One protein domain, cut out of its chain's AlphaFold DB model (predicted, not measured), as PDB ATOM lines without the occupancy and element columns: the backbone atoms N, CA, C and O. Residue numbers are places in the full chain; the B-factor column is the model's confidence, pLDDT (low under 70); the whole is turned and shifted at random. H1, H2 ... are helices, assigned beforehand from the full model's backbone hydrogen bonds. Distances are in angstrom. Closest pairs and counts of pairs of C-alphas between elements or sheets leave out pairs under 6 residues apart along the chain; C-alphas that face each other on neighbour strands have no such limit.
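This is residues 135 to 244 of the 262 residues of an uncharacterized protein of Rhodoblastus sphagnicola (UniProt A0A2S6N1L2). The longest helix, H4, makes one helical hairpin with H3, and a second helical hairpin, H1 with H2, is set at an angle to it, so that the two form a wide, loose V. The short H5 folds back from the end of H4 toward H2, and residues 200 to 205 stick out at the turn between H3 and H4. The printed part has 110 residues with five named helices, in the order H1 H2 H3 H4 H5, and no named strand; the class is all helix. The whole is loose, with a radius of gyration of the C-alphas of 17.0 A, and elongated, spanning 55 by 31 by 23 A.

H4, residues 208 to 229, is 30.9 A long and ends at C-alpha 229 at (375.887, 255.215, 285.654). H3 is residues 187 to 200, 20.6 A. H2, residues 153 to 173, is 30.0 A long. H1, residues 135 to 149, is 20.9 A long and begins at C-alpha 135 at (354.055, 245.154, 288.054). H5 is residues 234 to 243, 14.1 A.

H4 touches H3 in a hairpin, opposite ways at a shallow tilt of 19 degrees; their closest C-alphas, of Ala 215 and Ala 191, are 4.1 A apart. H4 touches H5 only at the corner, with residues 224 to 228 alone; the closest C-alphas, of Ile 227 and Tyr 234, are 6.3 A apart. H2 and H4 are near each other, with 5 pairs of C-alphas within 10 A. H2 and H5 are close but not clearly touching, the closest C-alphas, of Ala 161 and Ile 240, being 6.5 A apart. H1 and H2 touch in a hairpin, opposite ways at a shallow tilt of 18 degrees, with the C-alphas of Ala 144 and Ala 156 closest at 4.1 A. H1 is apart from H3, H4 and H5. In H1, H2, H3, H4 and H5 every O i to N i+4 pair is within hydrogen-bond range.

The two C-alphas farthest apart, of Arg 149 and Ser 203, are 55.0 A apart. The printed part has no cut. The link from H2 to H3, residues 174 to 186, is long. Mean pLDDT of the printed part is 74.1, and 44 residues are under 70, among them residues 172 to 212.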
ATOM      1  N   ASP A 135     355.486 244.891 288.201       90.00
ATOM      2  CA  ASP A 135     354.055 245.154 288.054       90.00
ATOM      3  C   ASP A 135     353.665 246.520 288.637       90.00
ATOM      4  O   ASP A 135     352.807 247.200 288.074       90.00
ATOM      5  N   GLU A 136     354.334 246.965 289.705       90.56
ATOM      6  CA  GLU A 136     354.104 248.278 290.323       90.56
ATOM      7  C   GLU A 136     354.484 249.413 289.360       90.56
ATOM      8  O   GLU A 136     353.684 250.317 289.100       90.56
ATOM      9  N   VAL A 137     355.677 249.328 288.755       91.88
ATOM     10  CA  VAL A 137     356.131 250.300 287.746       91.88
ATOM     11  C   VAL A 137     355.239 250.241 286.511       91.88
ATOM     12  O   VAL A 137     354.819 251.281 286.007       91.88
ATOM     13  N   ARG A 138     354.917 249.033 286.029       93.81
ATOM     14  CA  ARG A 138     354.056 248.849 284.856       93.81
ATOM     15  C   ARG A 138     352.684 249.486 285.067       93.81
ATOM     16  O   ARG A 138     352.225 250.208 284.189       93.81
ATOM     17  N   SER A 139     352.071 249.268 286.228       94.94
ATOM     18  CA  SER A 139     350.755 249.822 286.563       94.94
ATOM     19  C   SER A 139     350.781 251.350 286.610       94.94
ATOM     20  O   SER A 139     349.883 251.996 286.077       94.94
ATOM     21  N   ALA A 140     351.836 251.943 287.181       94.50
ATOM     22  CA  ALA A 140     352.005 253.394 287.189       94.50
ATOM     23  C   ALA A 140     352.170 253.965 285.767       94.50
ATOM     24  O   ALA A 140     351.541 254.965 285.436       94.50
ATOM     25  N   LEU A 141     352.942 253.309 284.893       95.19
ATOM     26  CA  LEU A 141     353.067 253.729 283.490       95.19
ATOM     27  C   LEU A 141     351.741 253.616 282.731       95.19
ATOM     28  O   LEU A 141     351.387 254.522 281.985       95.19
ATOM     29  N   GLN A 142     350.985 252.538 282.937       95.31
ATOM     30  CA  GLN A 142     349.684 252.350 282.291       95.31
ATOM     31  C   GLN A 142     348.655 253.392 282.744       95.31
ATOM     32  O   GLN A 142     347.881 253.878 281.921       95.31
ATOM     33  N   ALA A 143     348.681 253.779 284.024       95.81
ATOM     34  CA  ALA A 143     347.876 254.882 284.537       95.81
ATOM     35  C   ALA A 143     348.278 256.223 283.897       95.81
ATOM     36  O   ALA A 143     347.409 257.004 283.516       95.81
ATOM     37  N   ALA A 144     349.580 256.464 283.696       94.81
ATOM     38  CA  ALA A 144     350.058 257.652 282.991       94.81
ATOM     39  C   ALA A 144     349.563 257.687 281.536       94.81
ATOM     40  O   ALA A 144     349.030 258.697 281.086       94.81
ATOM     41  N   GLU A 145     349.685 256.573 280.809       94.31
ATOM     42  CA  GLU A 145     349.202 256.452 279.429       94.31
ATOM     43  C   GLU A 145     347.681 256.657 279.320       94.31
ATOM     44  O   GLU A 145     347.215 257.270 278.361       94.31
ATOM     45  N   ALA A 146     346.903 256.160 280.288       95.19
ATOM     46  CA  ALA A 146     345.459 256.389 280.348       95.19
ATOM     47  C   ALA A 146     345.130 257.870 280.561       95.19
ATOM     48  O   ALA A 146     344.356 258.433 279.792       95.19
ATOM     49  N   ALA A 147     345.796 258.521 281.516       95.56
ATOM     50  CA  ALA A 147     345.616 259.943 281.774       95.56
ATOM     51  C   ALA A 147     345.995 260.820 280.564       95.56
ATOM     52  O   ALA A 147     345.316 261.806 280.302       95.56
ATOM     53  N   VAL A 148     347.020 260.453 279.778       94.12
ATOM     54  CA  VAL A 148     347.334 261.148 278.511       94.12
ATOM     55  C   VAL A 148     346.191 261.013 277.503       94.12
ATOM     56  O   VAL A 148     345.815 262.007 276.888       94.12
ATOM     57  N   ARG A 149     345.625 259.808 277.338       93.50
ATOM     58  CA  ARG A 149     344.492 259.577 276.422       93.50
ATOM     59  C   ARG A 149     343.236 260.345 276.829       93.50
ATOM     60  O   ARG A 149     342.459 260.724 275.964       93.50
ATOM     61  N   GLU A 150     343.047 260.556 278.126       95.94
ATOM     62  CA  GLU A 150     341.938 261.329 278.696       95.94
ATOM     63  C   GLU A 150     342.243 262.835 278.799       95.94
ATOM     64  O   GLU A 150     341.467 263.573 279.402       95.94
ATOM     65  N   GLU A 151     343.373 263.299 278.247       96.25
ATOM     66  CA  GLU A 151     343.844 264.695 278.303       96.25
ATOM     67  C   GLU A 151     344.046 265.237 279.740       96.25
ATOM     68  O   GLU A 151     344.150 266.441 279.983       96.25
ATOM     69  N   GLN A 152     344.189 264.343 280.720       96.00
ATOM     70  CA  GLN A 152     344.467 264.644 282.125       96.00
ATOM     71  C   GLN A 152     345.978 264.769 282.367       96.00
ATOM     72  O   GLN A 152     346.590 264.005 283.117       96.00
ATOM     73  N   PHE A 153     346.606 265.760 281.732       92.12
ATOM     74  CA  PHE A 153     348.065 265.935 281.769       92.12
ATOM     75  C   PHE A 153     348.686 266.019 283.180       92.12
ATOM     76  O   PHE A 153     349.755 265.436 283.371       92.12
ATOM     77  N   PRO A 154     348.061 266.666 284.189       91.25
ATOM     78  CA  PRO A 154     348.608 266.665 285.548       91.25
ATOM     79  C   PRO A 154     348.699 265.258 286.157       91.25
ATOM     80  O   PRO A 154     349.740 264.896 286.703       91.25
ATOM     81  N   ALA A 155     347.648 264.443 286.004       92.06
ATOM     82  CA  ALA A 155     347.626 263.062 286.486       92.06
ATOM     83  C   ALA A 155     348.613 262.180 285.708       92.06
ATOM     84  O   ALA A 155     349.319 261.357 286.292       92.06
ATOM     85  N   ALA A 156     348.739 262.403 284.396       93.25
ATOM     86  CA  ALA A 156     349.735 261.725 283.575       93.25
ATOM     87  C   ALA A 156     351.160 261.985 284.081       93.25
ATOM     88  O   ALA A 156     351.951 261.050 284.227       93.25
ATOM     89  N   LEU A 157     351.476 263.245 284.394       90.25
ATOM     90  CA  LEU A 157     352.784 263.631 284.911       90.25
ATOM     91  C   LEU A 157     353.047 263.046 286.305       90.25
ATOM     92  O   LEU A 157     354.161 262.597 286.574       90.25
ATOM     93  N   GLU A 158     352.034 262.999 287.172       90.88
ATOM     94  CA  GLU A 158     352.127 262.362 288.489       90.88
ATOM     95  C   GLU A 158     352.444 260.868 288.380       90.88
ATOM     96  O   GLU A 158     353.401 260.380 288.988       90.88
ATOM     97  N   HIS A 159     351.687 260.143 287.559       93.44
ATOM     98  CA  HIS A 159     351.892 258.716 287.349       93.44
ATOM     99  C   HIS A 159     353.240 258.409 286.681       93.44
ATOM    100  O   HIS A 159     353.917 257.462 287.089       93.44
ATOM    101  N   ALA A 160     353.683 259.237 285.729       90.88
ATOM    102  CA  ALA A 160     355.004 259.116 285.114       90.88
ATOM    103  C   ALA A 160     356.135 259.366 286.128       90.88
ATOM    104  O   ALA A 160     357.081 258.579 286.208       90.88
ATOM    105  N   ALA A 161     356.022 260.412 286.955       89.06
ATOM    106  CA  ALA A 161     356.991 260.708 288.011       89.06
ATOM    107  C   ALA A 161     357.057 259.581 289.054       89.06
ATOM    108  O   ALA A 161     358.148 259.184 289.471       89.06
ATOM    109  N   LYS A 162     355.901 259.017 289.431       90.19
ATOM    110  CA  LYS A 162     355.814 257.849 290.315       90.19
ATOM    111  C   LYS A 162     356.508 256.633 289.699       90.19
ATOM    112  O   LYS A 162     357.361 256.039 290.351       90.19
ATOM    113  N   ALA A 163     356.194 256.285 288.450       91.00
ATOM    114  CA  ALA A 163     356.815 255.158 287.755       91.00
ATOM    115  C   ALA A 163     358.344 255.293 287.679       91.00
ATOM    116  O   ALA A 163     359.073 254.324 287.907       91.00
ATOM    117  N   PHE A 164     358.832 256.503 287.400       87.44
ATOM    118  CA  PHE A 164     360.258 256.796 287.344       87.44
ATOM    119  C   PHE A 164     360.939 256.606 288.706       87.44
ATOM    120  O   PHE A 164     361.951 255.911 288.793       87.44
ATOM    121  N   ARG A 165     360.362 257.143 289.790       82.69
ATOM    122  CA  ARG A 165     360.913 256.977 291.148       82.69
ATOM    123  C   ARG A 165     360.913 255.527 291.605       82.69
ATOM    124  O   ARG A 165     361.942 255.051 292.077       82.69
ATOM    125  N   LEU A 166     359.815 254.810 291.373       85.75
ATOM    126  CA  LEU A 166     359.733 253.377 291.645       85.75
ATOM    127  C   LEU A 166     360.810 252.603 290.882       85.75
ATOM    128  O   LEU A 166     361.459 251.733 291.456       85.75
ATOM    129  N   SER A 167     361.052 252.952 289.615       84.19
ATOM    130  CA  SER A 167     362.106 252.326 288.811       84.19
ATOM    131  C   SER A 167     363.489 252.550 289.416       84.19
ATOM    132  O   SER A 167     364.247 251.593 289.551       84.19
ATOM    133  N   LEU A 168     363.810 253.781 289.833       78.81
ATOM    134  CA  LEU A 168     365.085 254.084 290.491       78.81
ATOM    135  C   LEU A 168     365.230 253.353 291.827       78.81
ATOM    136  O   LEU A 168     366.290 252.795 292.104       78.81
ATOM    137  N   ARG A 169     364.166 253.317 292.634       77.62
ATOM    138  CA  ARG A 169     364.146 252.622 293.925       77.62
ATOM    139  C   ARG A 169     364.402 251.129 293.758       77.62
ATOM    140  O   ARG A 169     365.299 250.595 294.400       77.62
ATOM    141  N   LEU A 170     363.648 250.470 292.878       77.19
ATOM    142  CA  LEU A 170     363.814 249.040 292.593       77.19
ATOM    143  C   LEU A 170     365.188 248.742 291.997       77.19
ATOM    144  O   LEU A 170     365.721 247.659 292.200       77.19
ATOM    145  N   HIS A 171     365.779 249.689 291.273       72.88
ATOM    146  CA  HIS A 171     367.119 249.516 290.733       72.88
ATOM    147  C   HIS A 171     368.213 249.641 291.806       72.88
ATOM    148  O   HIS A 171     369.158 248.857 291.804       72.88
ATOM    149  N   ARG A 172     368.077 250.598 292.733       68.50
ATOM    150  CA  ARG A 172     369.021 250.813 293.844       68.50
ATOM    151  C   ARG A 172     368.966 249.707 294.875       68.50
ATOM    152  O   ARG A 172     369.992 249.167 295.278       68.50
ATOM    153  N   TYR A 173     367.754 249.402 295.317       67.94
ATOM    154  CA  TYR A 173     367.552 248.481 296.415       67.94
ATOM    155  C   TYR A 173     367.308 247.068 295.923       67.94
ATOM    156  O   TYR A 173     367.556 246.165 296.693       67.94
ATOM    157  N   GLY A 174     366.934 246.834 294.665       61.94
ATOM    158  CA  GLY A 174     366.535 245.514 294.184       61.94
ATOM    159  C   GLY A 174     365.090 245.165 294.543       61.94
ATOM    160  O   GLY A 174     364.419 245.869 295.299       61.94
ATOM    161  N   ASP A 175     364.628 244.050 293.984       54.53
ATOM    162  CA  ASP A 175     363.380 243.384 294.352       54.53
ATOM    163  C   ASP A 175     363.598 241.857 294.282       54.53
ATOM    164  O   ASP A 175     363.662 241.307 293.173       54.53
ATOM    165  N   PRO A 176     363.811 241.164 295.422       53.97
ATOM    166  CA  PRO A 176     363.865 241.684 296.797       53.97
ATOM    167  C   PRO A 176     365.143 242.501 297.099       53.97
ATOM    168  O   PRO A 176     366.087 242.472 296.302       53.97
ATOM    169  N   PRO A 177     365.199 243.205 298.251       58.69
ATOM    170  CA  PRO A 177     366.307 244.085 298.591       58.69
ATOM    171  C   PRO A 177     367.684 243.396 298.548       58.69
ATOM    172  O   PRO A 177     367.881 242.347 299.161       58.69
ATOM    173  N   LEU A 178     368.655 243.987 297.850       57.56
ATOM    174  CA  LEU A 178     370.048 243.559 297.805       57.56
ATOM    175  C   LEU A 178     370.699 243.770 299.182       57.56
ATOM    176  O   LEU A 178     370.564 244.840 299.789       57.56
ATOM    177  N   ASN A 179     371.457 242.765 299.638       56.72
ATOM    178  CA  ASN A 179     372.380 242.902 300.771       56.72
ATOM    179  C   ASN A 179     373.285 244.127 300.558       56.72
ATOM    180  O   ASN A 179     373.666 244.400 299.419       56.72
ATOM    181  N   GLU A 180     373.650 244.827 301.636       55.16
ATOM    182  CA  GLU A 180     374.466 246.057 301.590       55.16
ATOM    183  C   GLU A 180     375.742 245.888 300.750       55.16
ATOM    184  O   GLU A 180     376.020 246.717 299.888       55.16
ATOM    185  N   ASP A 181     376.415 244.740 300.867       53.28
ATOM    186  CA  ASP A 181     377.635 244.400 300.115       53.28
ATOM    187  C   ASP A 181     377.446 244.267 298.588       53.28
ATOM    188  O   ASP A 181     378.420 244.174 297.841       53.28
ATOM    189  N   LYS A 182     376.198 244.190 298.106       51.44
ATOM    190  CA  LYS A 182     375.845 244.029 296.681       51.44
ATOM    191  C   LYS A 182     375.244 245.288 296.061       51.44
ATOM    192  O   LYS A 182     374.887 245.259 294.881       51.44
ATOM    193  N   ARG A 183     375.101 246.368 296.829       58.62
ATOM    194  CA  ARG A 183     374.617 247.647 296.306       58.62
ATOM    195  C   ARG A 183     375.740 248.306 295.506       58.62
ATOM    196  O   ARG A 183     376.897 248.295 295.926       58.62
ATOM    197  N   LEU A 184     375.423 248.875 294.340       55.69
ATOM    198  CA  LEU A 184     376.330 249.862 293.748       55.69
ATOM    199  C   LEU A 184     376.476 251.008 294.758       55.69
ATOM    200  O   LEU A 184     375.496 251.354 295.409       55.69
ATOM    201  N   PHE A 185     377.677 251.580 294.872       57.34
ATOM    202  CA  PHE A 185     377.924 252.758 295.706       57.34
ATOM    203  C   PHE A 185     376.825 253.807 295.484       57.34
ATOM    204  O   PHE A 185     376.711 254.353 294.384       57.34
ATOM    205  N   ASP A 186     376.027 254.066 296.522       59.41
ATOM    206  CA  ASP A 186     374.957 255.056 296.501       59.41
ATOM    207  C   ASP A 186     375.366 256.256 297.377       59.41
ATOM    208  O   ASP A 186     375.388 256.164 298.606       59.41
ATOM    209  N   PRO A 187     375.694 257.416 296.782       56.62
ATOM    210  CA  PRO A 187     376.027 258.628 297.533       56.62
ATOM    211  C   PRO A 187     374.897 259.112 298.456       56.62
ATOM    212  O   PRO A 187     375.143 259.936 299.339       56.62
ATOM    213  N   THR A 188     373.665 258.619 298.275       58.28
ATOM    214  CA  THR A 188     372.547 258.902 299.184       58.28
ATOM    215  C   THR A 188     372.676 258.175 300.527       58.28
ATOM    216  O   THR A 188     372.209 258.710 301.534       58.28
ATOM    217  N   ASP A 189     373.416 257.061 300.601       60.97
ATOM    218  CA  ASP A 189     373.722 256.387 301.871       60.97
ATOM    219  C   ASP A 189     374.587 257.294 302.763       60.97
ATOM    220  O   ASP A 189     374.322 257.435 303.957       60.97
ATOM    221  N   VAL A 190     375.539 258.028 302.172       57.66
ATOM    222  CA  VAL A 190     376.351 259.037 302.880       57.66
ATOM    223  C   VAL A 190     375.477 260.180 303.400       57.66
ATOM    224  O   VAL A 190     375.661 260.642 304.524       57.66
ATOM    225  N   ALA A 191     374.495 260.632 302.616       57.34
ATOM    226  CA  ALA A 191     373.536 261.642 303.061       57.34
ATOM    227  C   ALA A 191     372.668 261.143 304.227       57.34
ATOM    228  O   ALA A 191     372.391 261.904 305.157       57.34
ATOM    229  N   SER A 192     372.263 259.871 304.193       59.88
ATOM    230  CA  SER A 192     371.482 259.244 305.260       59.88
ATOM    231  C   SER A 192     372.292 259.063 306.552       59.88
ATOM    232  O   SER A 192     371.788 259.412 307.617       59.88
ATOM    233  N   ASP A 193     373.567 258.663 306.467       60.59
ATOM    234  CA  ASP A 193     374.490 258.573 307.613       60.59
ATOM    235  C   ASP A 193     374.763 259.960 308.219       60.59
ATOM    236  O   ASP A 193     374.756 260.130 309.437       60.59
ATOM    237  N   VAL A 194     374.909 260.999 307.386       59.44
ATOM    238  CA  VAL A 194     375.059 262.389 307.854       59.44
ATOM    239  C   VAL A 194     373.789 262.896 308.549       59.44
ATOM    240  O   VAL A 194     373.898 263.511 309.614       59.44
ATOM    241  N   LYS A 195     372.593 262.624 308.000       59.03
ATOM    242  CA  LYS A 195     371.310 262.963 308.653       59.03
ATOM    243  C   LYS A 195     371.148 262.208 309.973       59.03
ATOM    244  O   LYS A 195     370.744 262.815 310.964       59.03
ATOM    245  N   TRP A 196     371.518 260.928 310.013       58.38
ATOM    246  CA  TRP A 196     371.425 260.103 311.214       58.38
ATOM    247  C   TRP A 196     372.367 260.584 312.326       58.38
ATOM    248  O   TRP A 196     371.925 260.883 313.436       58.38
ATOM    249  N   ARG A 197     373.644 260.813 312.004       55.91
ATOM    250  CA  ARG A 197     374.633 261.374 312.945       55.91
ATOM    251  C   ARG A 197     374.279 262.785 313.417       55.91
ATOM    252  O   ARG A 197     374.634 263.167 314.531       55.91
ATOM    253  N   GLY A 198     373.580 263.562 312.589       56.09
ATOM    254  CA  GLY A 198     373.047 264.873 312.961       56.09
ATOM    255  C   GLY A 198     371.924 264.808 314.003       56.09
ATOM    256  O   GLY A 198     371.808 265.725 314.813       56.09
ATOM    257  N   GLN A 199     371.130 263.731 314.015       56.31
ATOM    258  CA  GLN A 199     370.047 263.518 314.983       56.31
ATOM    259  C   GLN A 199     370.541 262.924 316.311       56.31
ATOM    260  O   GLN A 199     370.064 263.346 317.365       56.31
ATOM    261  N   GLU A 200     371.522 262.014 316.297       52.12
ATOM    262  CA  GLU A 200     372.090 261.441 317.533       52.12
ATOM    263  C   GLU A 200     372.908 262.458 318.353       52.12
ATOM    264  O   GLU A 200     372.933 262.404 319.582       52.12
ATOM    265  N   HIS A 201     373.536 263.441 317.699       48.50
ATOM    266  CA  HIS A 201     374.361 264.465 318.352       48.50
ATOM    267  C   HIS A 201     373.636 265.807 318.545       48.50
ATOM    268  O   HIS A 201     374.216 266.876 318.335       48.50
ATOM    269  N   GLY A 202     372.395 265.780 319.036       45.72
ATOM    270  CA  GLY A 202     371.592 266.966 319.381       45.72
ATOM    271  C   GLY A 202     372.154 267.893 320.479       45.72
ATOM    272  O   GLY A 202     371.409 268.703 321.019       45.72
ATOM    273  N   SER A 203     373.446 267.813 320.828       45.59
ATOM    274  CA  SER A 203     374.072 268.626 321.884       45.59
ATOM    275  C   SER A 203     375.259 269.492 321.434       45.59
ATOM    276  O   SER A 203     375.843 270.180 322.270       45.59
ATOM    277  N   PHE A 204     375.623 269.527 320.149       43.16
ATOM    278  CA  PHE A 204     376.637 270.473 319.663       43.16
ATOM    279  C   PHE A 204     376.083 271.304 318.511       43.16
ATOM    280  O   PHE A 204     375.829 270.786 317.430       43.16
ATOM    281  N   GLY A 205     375.912 272.606 318.761       49.09
ATOM    282  CA  GLY A 205     375.334 273.610 317.863       49.09
ATOM    283  C   GLY A 205     376.112 273.869 316.568       49.09
ATOM    284  O   GLY A 205     376.519 274.997 316.301       49.09
ATOM    285  N   ARG A 206     376.292 272.845 315.729       53.88
ATOM    286  CA  ARG A 206     376.490 273.035 314.290       53.88
ATOM    287  C   ARG A 206     375.131 273.363 313.671       53.88
ATOM    288  O   ARG A 206     374.132 272.772 314.077       53.88
ATOM    289  N   PRO A 207     375.057 274.300 312.713       54.19
ATOM    290  CA  PRO A 207     373.782 274.675 312.126       54.19
ATOM    291  C   PRO A 207     373.207 273.447 311.419       54.19
ATOM    292  O   PRO A 207     373.774 272.999 310.425       54.19
ATOM    293  N   SER A 208     372.096 272.911 311.931       64.94
ATOM    294  CA  SER A 208     371.333 271.809 311.322       64.94
ATOM    295  C   SER A 208     371.152 272.022 309.820       64.94
ATOM    296  O   SER A 208     371.420 271.127 309.034       64.94
ATOM    297  N   LYS A 209     370.906 273.274 309.422       66.94
ATOM    298  CA  LYS A 209     370.820 273.727 308.027       66.94
ATOM    299  C   LYS A 209     372.023 273.364 307.149       66.94
ATOM    300  O   LYS A 209     371.836 273.130 305.963       66.94
ATOM    301  N   LEU A 210     373.249 273.359 307.682       69.44
ATOM    302  CA  LEU A 210     374.440 272.963 306.922       69.44
ATOM    303  C   LEU A 210     374.481 271.446 306.724       69.44
ATOM    304  O   LEU A 210     374.812 270.995 305.635       69.44
ATOM    305  N   LEU A 211     374.142 270.670 307.757       67.50
ATOM    306  CA  LEU A 211     374.070 269.210 307.657       67.50
ATOM    307  C   LEU A 211     372.935 268.779 306.721       67.50
ATOM    308  O   LEU A 211     373.151 267.924 305.867       67.50
ATOM    309  N   ASP A 212     371.780 269.440 306.811       68.25
ATOM    310  CA  ASP A 212     370.651 269.252 305.901       68.25
ATOM    311  C   ASP A 212     371.049 269.592 304.460       68.25
ATOM    312  O   ASP A 212     370.842 268.783 303.561       68.25
ATOM    313  N   ALA A 213     371.722 270.728 304.234       72.06
ATOM    314  CA  ALA A 213     372.200 271.114 302.905       72.06
ATOM    315  C   ALA A 213     373.233 270.130 302.329       72.06
ATOM    316  O   ALA A 213     373.196 269.828 301.136       72.06
ATOM    317  N   VAL A 214     374.148 269.612 303.157       71.19
ATOM    318  CA  VAL A 214     375.123 268.587 302.746       71.19
ATOM    319  C   VAL A 214     374.415 267.282 302.392       71.19
ATOM    320  O   VAL A 214     374.751 266.655 301.389       71.19
ATOM    321  N   ALA A 215     373.412 266.884 303.170       67.75
ATOM    322  CA  ALA A 215     372.662 265.673 302.901       67.75
ATOM    323  C   ALA A 215     371.762 265.803 301.659       67.75
ATOM    324  O   ALA A 215     371.721 264.890 300.837       67.75
ATOM    325  N   ASP A 216     371.117 266.947 301.443       69.44
ATOM    326  CA  ASP A 216     370.320 267.201 300.236       69.44
ATOM    327  C   ASP A 216     371.205 267.287 298.976       69.44
ATOM    328  O   ASP A 216     370.822 266.825 297.892       69.44
ATOM    329  N   MET A 217     372.428 267.819 299.114       73.38
ATOM    330  CA  MET A 217     373.451 267.775 298.066       73.38
ATOM    331  C   MET A 217     373.889 266.335 297.780       73.38
ATOM    332  O   MET A 217     373.946 265.949 296.612       73.38
ATOM    333  N   GLY A 218     374.146 265.529 298.815       71.25
ATOM    334  CA  GLY A 218     374.495 264.112 298.681       71.25
ATOM    335  C   GLY A 218     373.392 263.304 297.996       71.25
ATOM    336  O   GLY A 218     373.675 262.547 297.069       71.25
ATOM    337  N   GLN A 219     372.129 263.548 298.354       69.94
ATOM    338  CA  GLN A 219     370.976 262.928 297.701       69.94
ATOM    339  C   GLN A 219     370.883 263.318 296.219       69.94
ATOM    340  O   GLN A 219     370.750 262.460 295.345       69.94
ATOM    341  N   SER A 220     371.017 264.614 295.925       72.56
ATOM    342  CA  SER A 220     370.971 265.136 294.555       72.56
ATOM    343  C   SER A 220     372.096 264.590 293.677       72.56
ATOM    344  O   SER A 220     371.867 264.293 292.502       72.56
ATOM    345  N   LEU A 221     373.302 264.471 294.237       74.69
ATOM    346  CA  LEU A 221     374.472 263.940 293.548       74.69
ATOM    347  C   LEU A 221     374.354 262.425 293.351       74.69
ATOM    348  O   LEU A 221     374.656 261.939 292.265       74.69
ATOM    349  N   GLY A 222     373.860 261.693 294.352       73.12
ATOM    350  CA  GLY A 222     373.602 260.257 294.252       73.12
ATOM    351  C   GLY A 222     372.571 259.915 293.192       73.12
ATOM    352  O   GLY A 222     372.799 259.029 292.369       73.12
ATOM    353  N   GLU A 223     371.487 260.686 293.117       75.31
ATOM    354  CA  GLU A 223     370.534 260.607 292.012       75.31
ATOM    355  C   GLU A 223     371.183 260.888 290.660       75.31
ATOM    356  O   GLU A 223     371.062 260.059 289.765       75.31
ATOM    357  N   ALA A 224     371.923 261.986 290.501       78.00
ATOM    358  CA  ALA A 224     372.579 262.290 289.228       78.00
ATOM    359  C   ALA A 224     373.575 261.195 288.797       78.00
ATOM    360  O   ALA A 224     373.568 260.781 287.639       78.00
ATOM    361  N   ILE A 225     374.386 260.681 289.730       76.94
ATOM    362  CA  ILE A 225     375.333 259.587 289.475       76.94
ATOM    363  C   ILE A 225     374.590 258.305 289.095       76.94
ATOM    364  O   ILE A 225     375.003 257.652 288.144       76.94
ATOM    365  N   THR A 226     373.476 257.980 289.763       74.94
ATOM    366  CA  THR A 226     372.600 256.848 289.399       74.94
ATOM    367  C   THR A 226     372.163 256.975 287.936       74.94
ATOM    368  O   THR A 226     372.375 256.063 287.143       74.94
ATOM    369  N   ILE A 227     371.600 258.125 287.547       79.88
ATOM    370  CA  ILE A 227     371.113 258.356 286.177       79.88
ATOM    371  C   ILE A 227     372.232 258.175 285.145       79.88
ATOM    372  O   ILE A 227     372.039 257.480 284.148       79.88
ATOM    373  N   ILE A 228     373.414 258.737 285.408       78.50
ATOM    374  CA  ILE A 228     374.567 258.650 284.502       78.50
ATOM    375  C   ILE A 228     375.119 257.221 284.434       78.50
ATOM    376  O   ILE A 228     375.346 256.707 283.340       78.50
ATOM    377  N   ALA A 229     375.321 256.563 285.578       72.50
ATOM    378  CA  ALA A 229     375.887 255.215 285.654       72.50
ATOM    379  C   ALA A 229     375.026 254.185 284.910       72.50
ATOM    380  O   ALA A 229     375.556 253.259 284.301       72.50
ATOM    381  N   TYR A 230     373.707 254.382 284.913       71.94
ATOM    382  CA  TYR A 230     372.762 253.521 284.205       71.94
ATOM    383  C   TYR A 230     372.443 253.986 282.783       71.94
ATOM    384  O   TYR A 230     371.567 253.406 282.142       71.94
ATOM    385  N   ASN A 231     373.168 254.990 282.273       73.88
ATOM    386  CA  ASN A 231     372.998 255.542 280.930       73.88
ATOM    387  C   ASN A 231     371.533 255.923 280.633       73.88
ATOM    388  O   ASN A 231     371.030 255.723 279.526       73.88
ATOM    389  N   LEU A 232     370.838 256.424 281.657       80.31
ATOM    390  CA  LEU A 232     369.484 256.944 281.544       80.31
ATOM    391  C   LEU A 232     369.531 258.368 280.981       80.31
ATOM    392  O   LEU A 232     370.519 259.086 281.148       80.31
ATOM    393  N   ASP A 233     368.448 258.788 280.328       78.56
ATOM    394  CA  ASP A 233     368.324 260.141 279.790       78.56
ATOM    395  C   ASP A 233     368.356 261.185 280.919       78.56
ATOM    396  O   ASP A 233     367.391 261.372 281.669       78.56
ATOM    397  N   TYR A 234     369.498 261.865 281.037       80.19
ATOM    398  CA  TYR A 234     369.710 262.888 282.049       80.19
ATOM    399  C   TYR A 234     368.873 264.144 281.792       80.19
ATOM    400  O   TYR A 234     368.412 264.766 282.750       80.19
ATOM    401  N   ASP A 235     368.623 264.505 280.534       79.06
ATOM    402  CA  ASP A 235     367.810 265.677 280.202       79.06
ATOM    403  C   ASP A 235     366.332 265.414 280.509       79.06
ATOM    404  O   ASP A 235     365.676 266.241 281.152       79.06
ATOM    405  N   GLY A 236     365.836 264.219 280.174       80.44
ATOM    406  CA  GLY A 236     364.515 263.745 280.589       80.44
ATOM    407  C   GLY A 236     364.358 263.710 282.115       80.44
ATOM    408  O   GLY A 236     363.367 264.211 282.656       80.44
ATOM    409  N   TYR A 237     365.367 263.213 282.837       82.25
ATOM    410  CA  TYR A 237     365.394 263.263 284.303       82.25
ATOM    411  C   TYR A 237     365.319 264.699 284.837       82.25
ATOM    412  O   TYR A 237     364.517 264.984 285.730       82.25
ATOM    413  N   ARG A 238     366.115 265.627 284.287       82.25
ATOM    414  CA  ARG A 238     366.071 267.042 284.684       82.25
ATOM    415  C   ARG A 238     364.694 267.644 284.457       82.25
ATOM    416  O   ARG A 238     364.241 268.422 285.297       82.25
ATOM    417  N   TYR A 239     364.026 267.282 283.365       82.50
ATOM    418  CA  TYR A 239     362.670 267.735 283.082       82.50
ATOM    419  C   TYR A 239     361.684 267.244 284.151       82.50
ATOM    420  O   TYR A 239     360.991 268.061 284.758       82.50
ATOM    421  N   ILE A 240     361.689 265.944 284.469       82.19
ATOM    422  CA  ILE A 240     360.846 265.365 285.533       82.19
ATOM    423  C   ILE A 240     361.160 265.999 286.893       82.19
ATOM    424  O   ILE A 240     360.248 266.284 287.661       82.19
ATOM    425  N   ARG A 241     362.431 266.263 287.202       80.00
ATOM    426  CA  ARG A 241     362.821 266.906 288.464       80.00
ATOM    427  C   ARG A 241     362.362 268.364 288.557       80.00
ATOM    428  O   ARG A 241     362.070 268.830 289.652       80.00
ATOM    429  N   THR A 242     362.345 269.080 287.435       81.62
ATOM    430  CA  THR A 242     362.018 270.515 287.398       81.62
ATOM    431  C   THR A 242     360.512 270.754 287.363       81.62
ATOM    432  O   THR A 242     360.025 271.660 288.034       81.62
ATOM    433  N   TYR A 243     359.782 269.954 286.583       80.75
ATOM    434  CA  TYR A 243     358.362 270.176 286.296       80.75
ATOM    435  C   TYR A 243     357.443 269.102 286.882       80.75
ATOM    436  O   TYR A 243     356.243 269.332 287.008       80.75
ATOM    437  N   GLY A 244     357.979 267.930 287.222       75.44
ATOM    438  CA  GLY A 244     357.205 266.841 287.804       75.44
ATOM    439  C   GLY A 244     356.827 267.117 289.262       75.44
ATOM    440  O   GLY A 244     357.550 267.814 289.980       75.44
TER     441      GLY A 244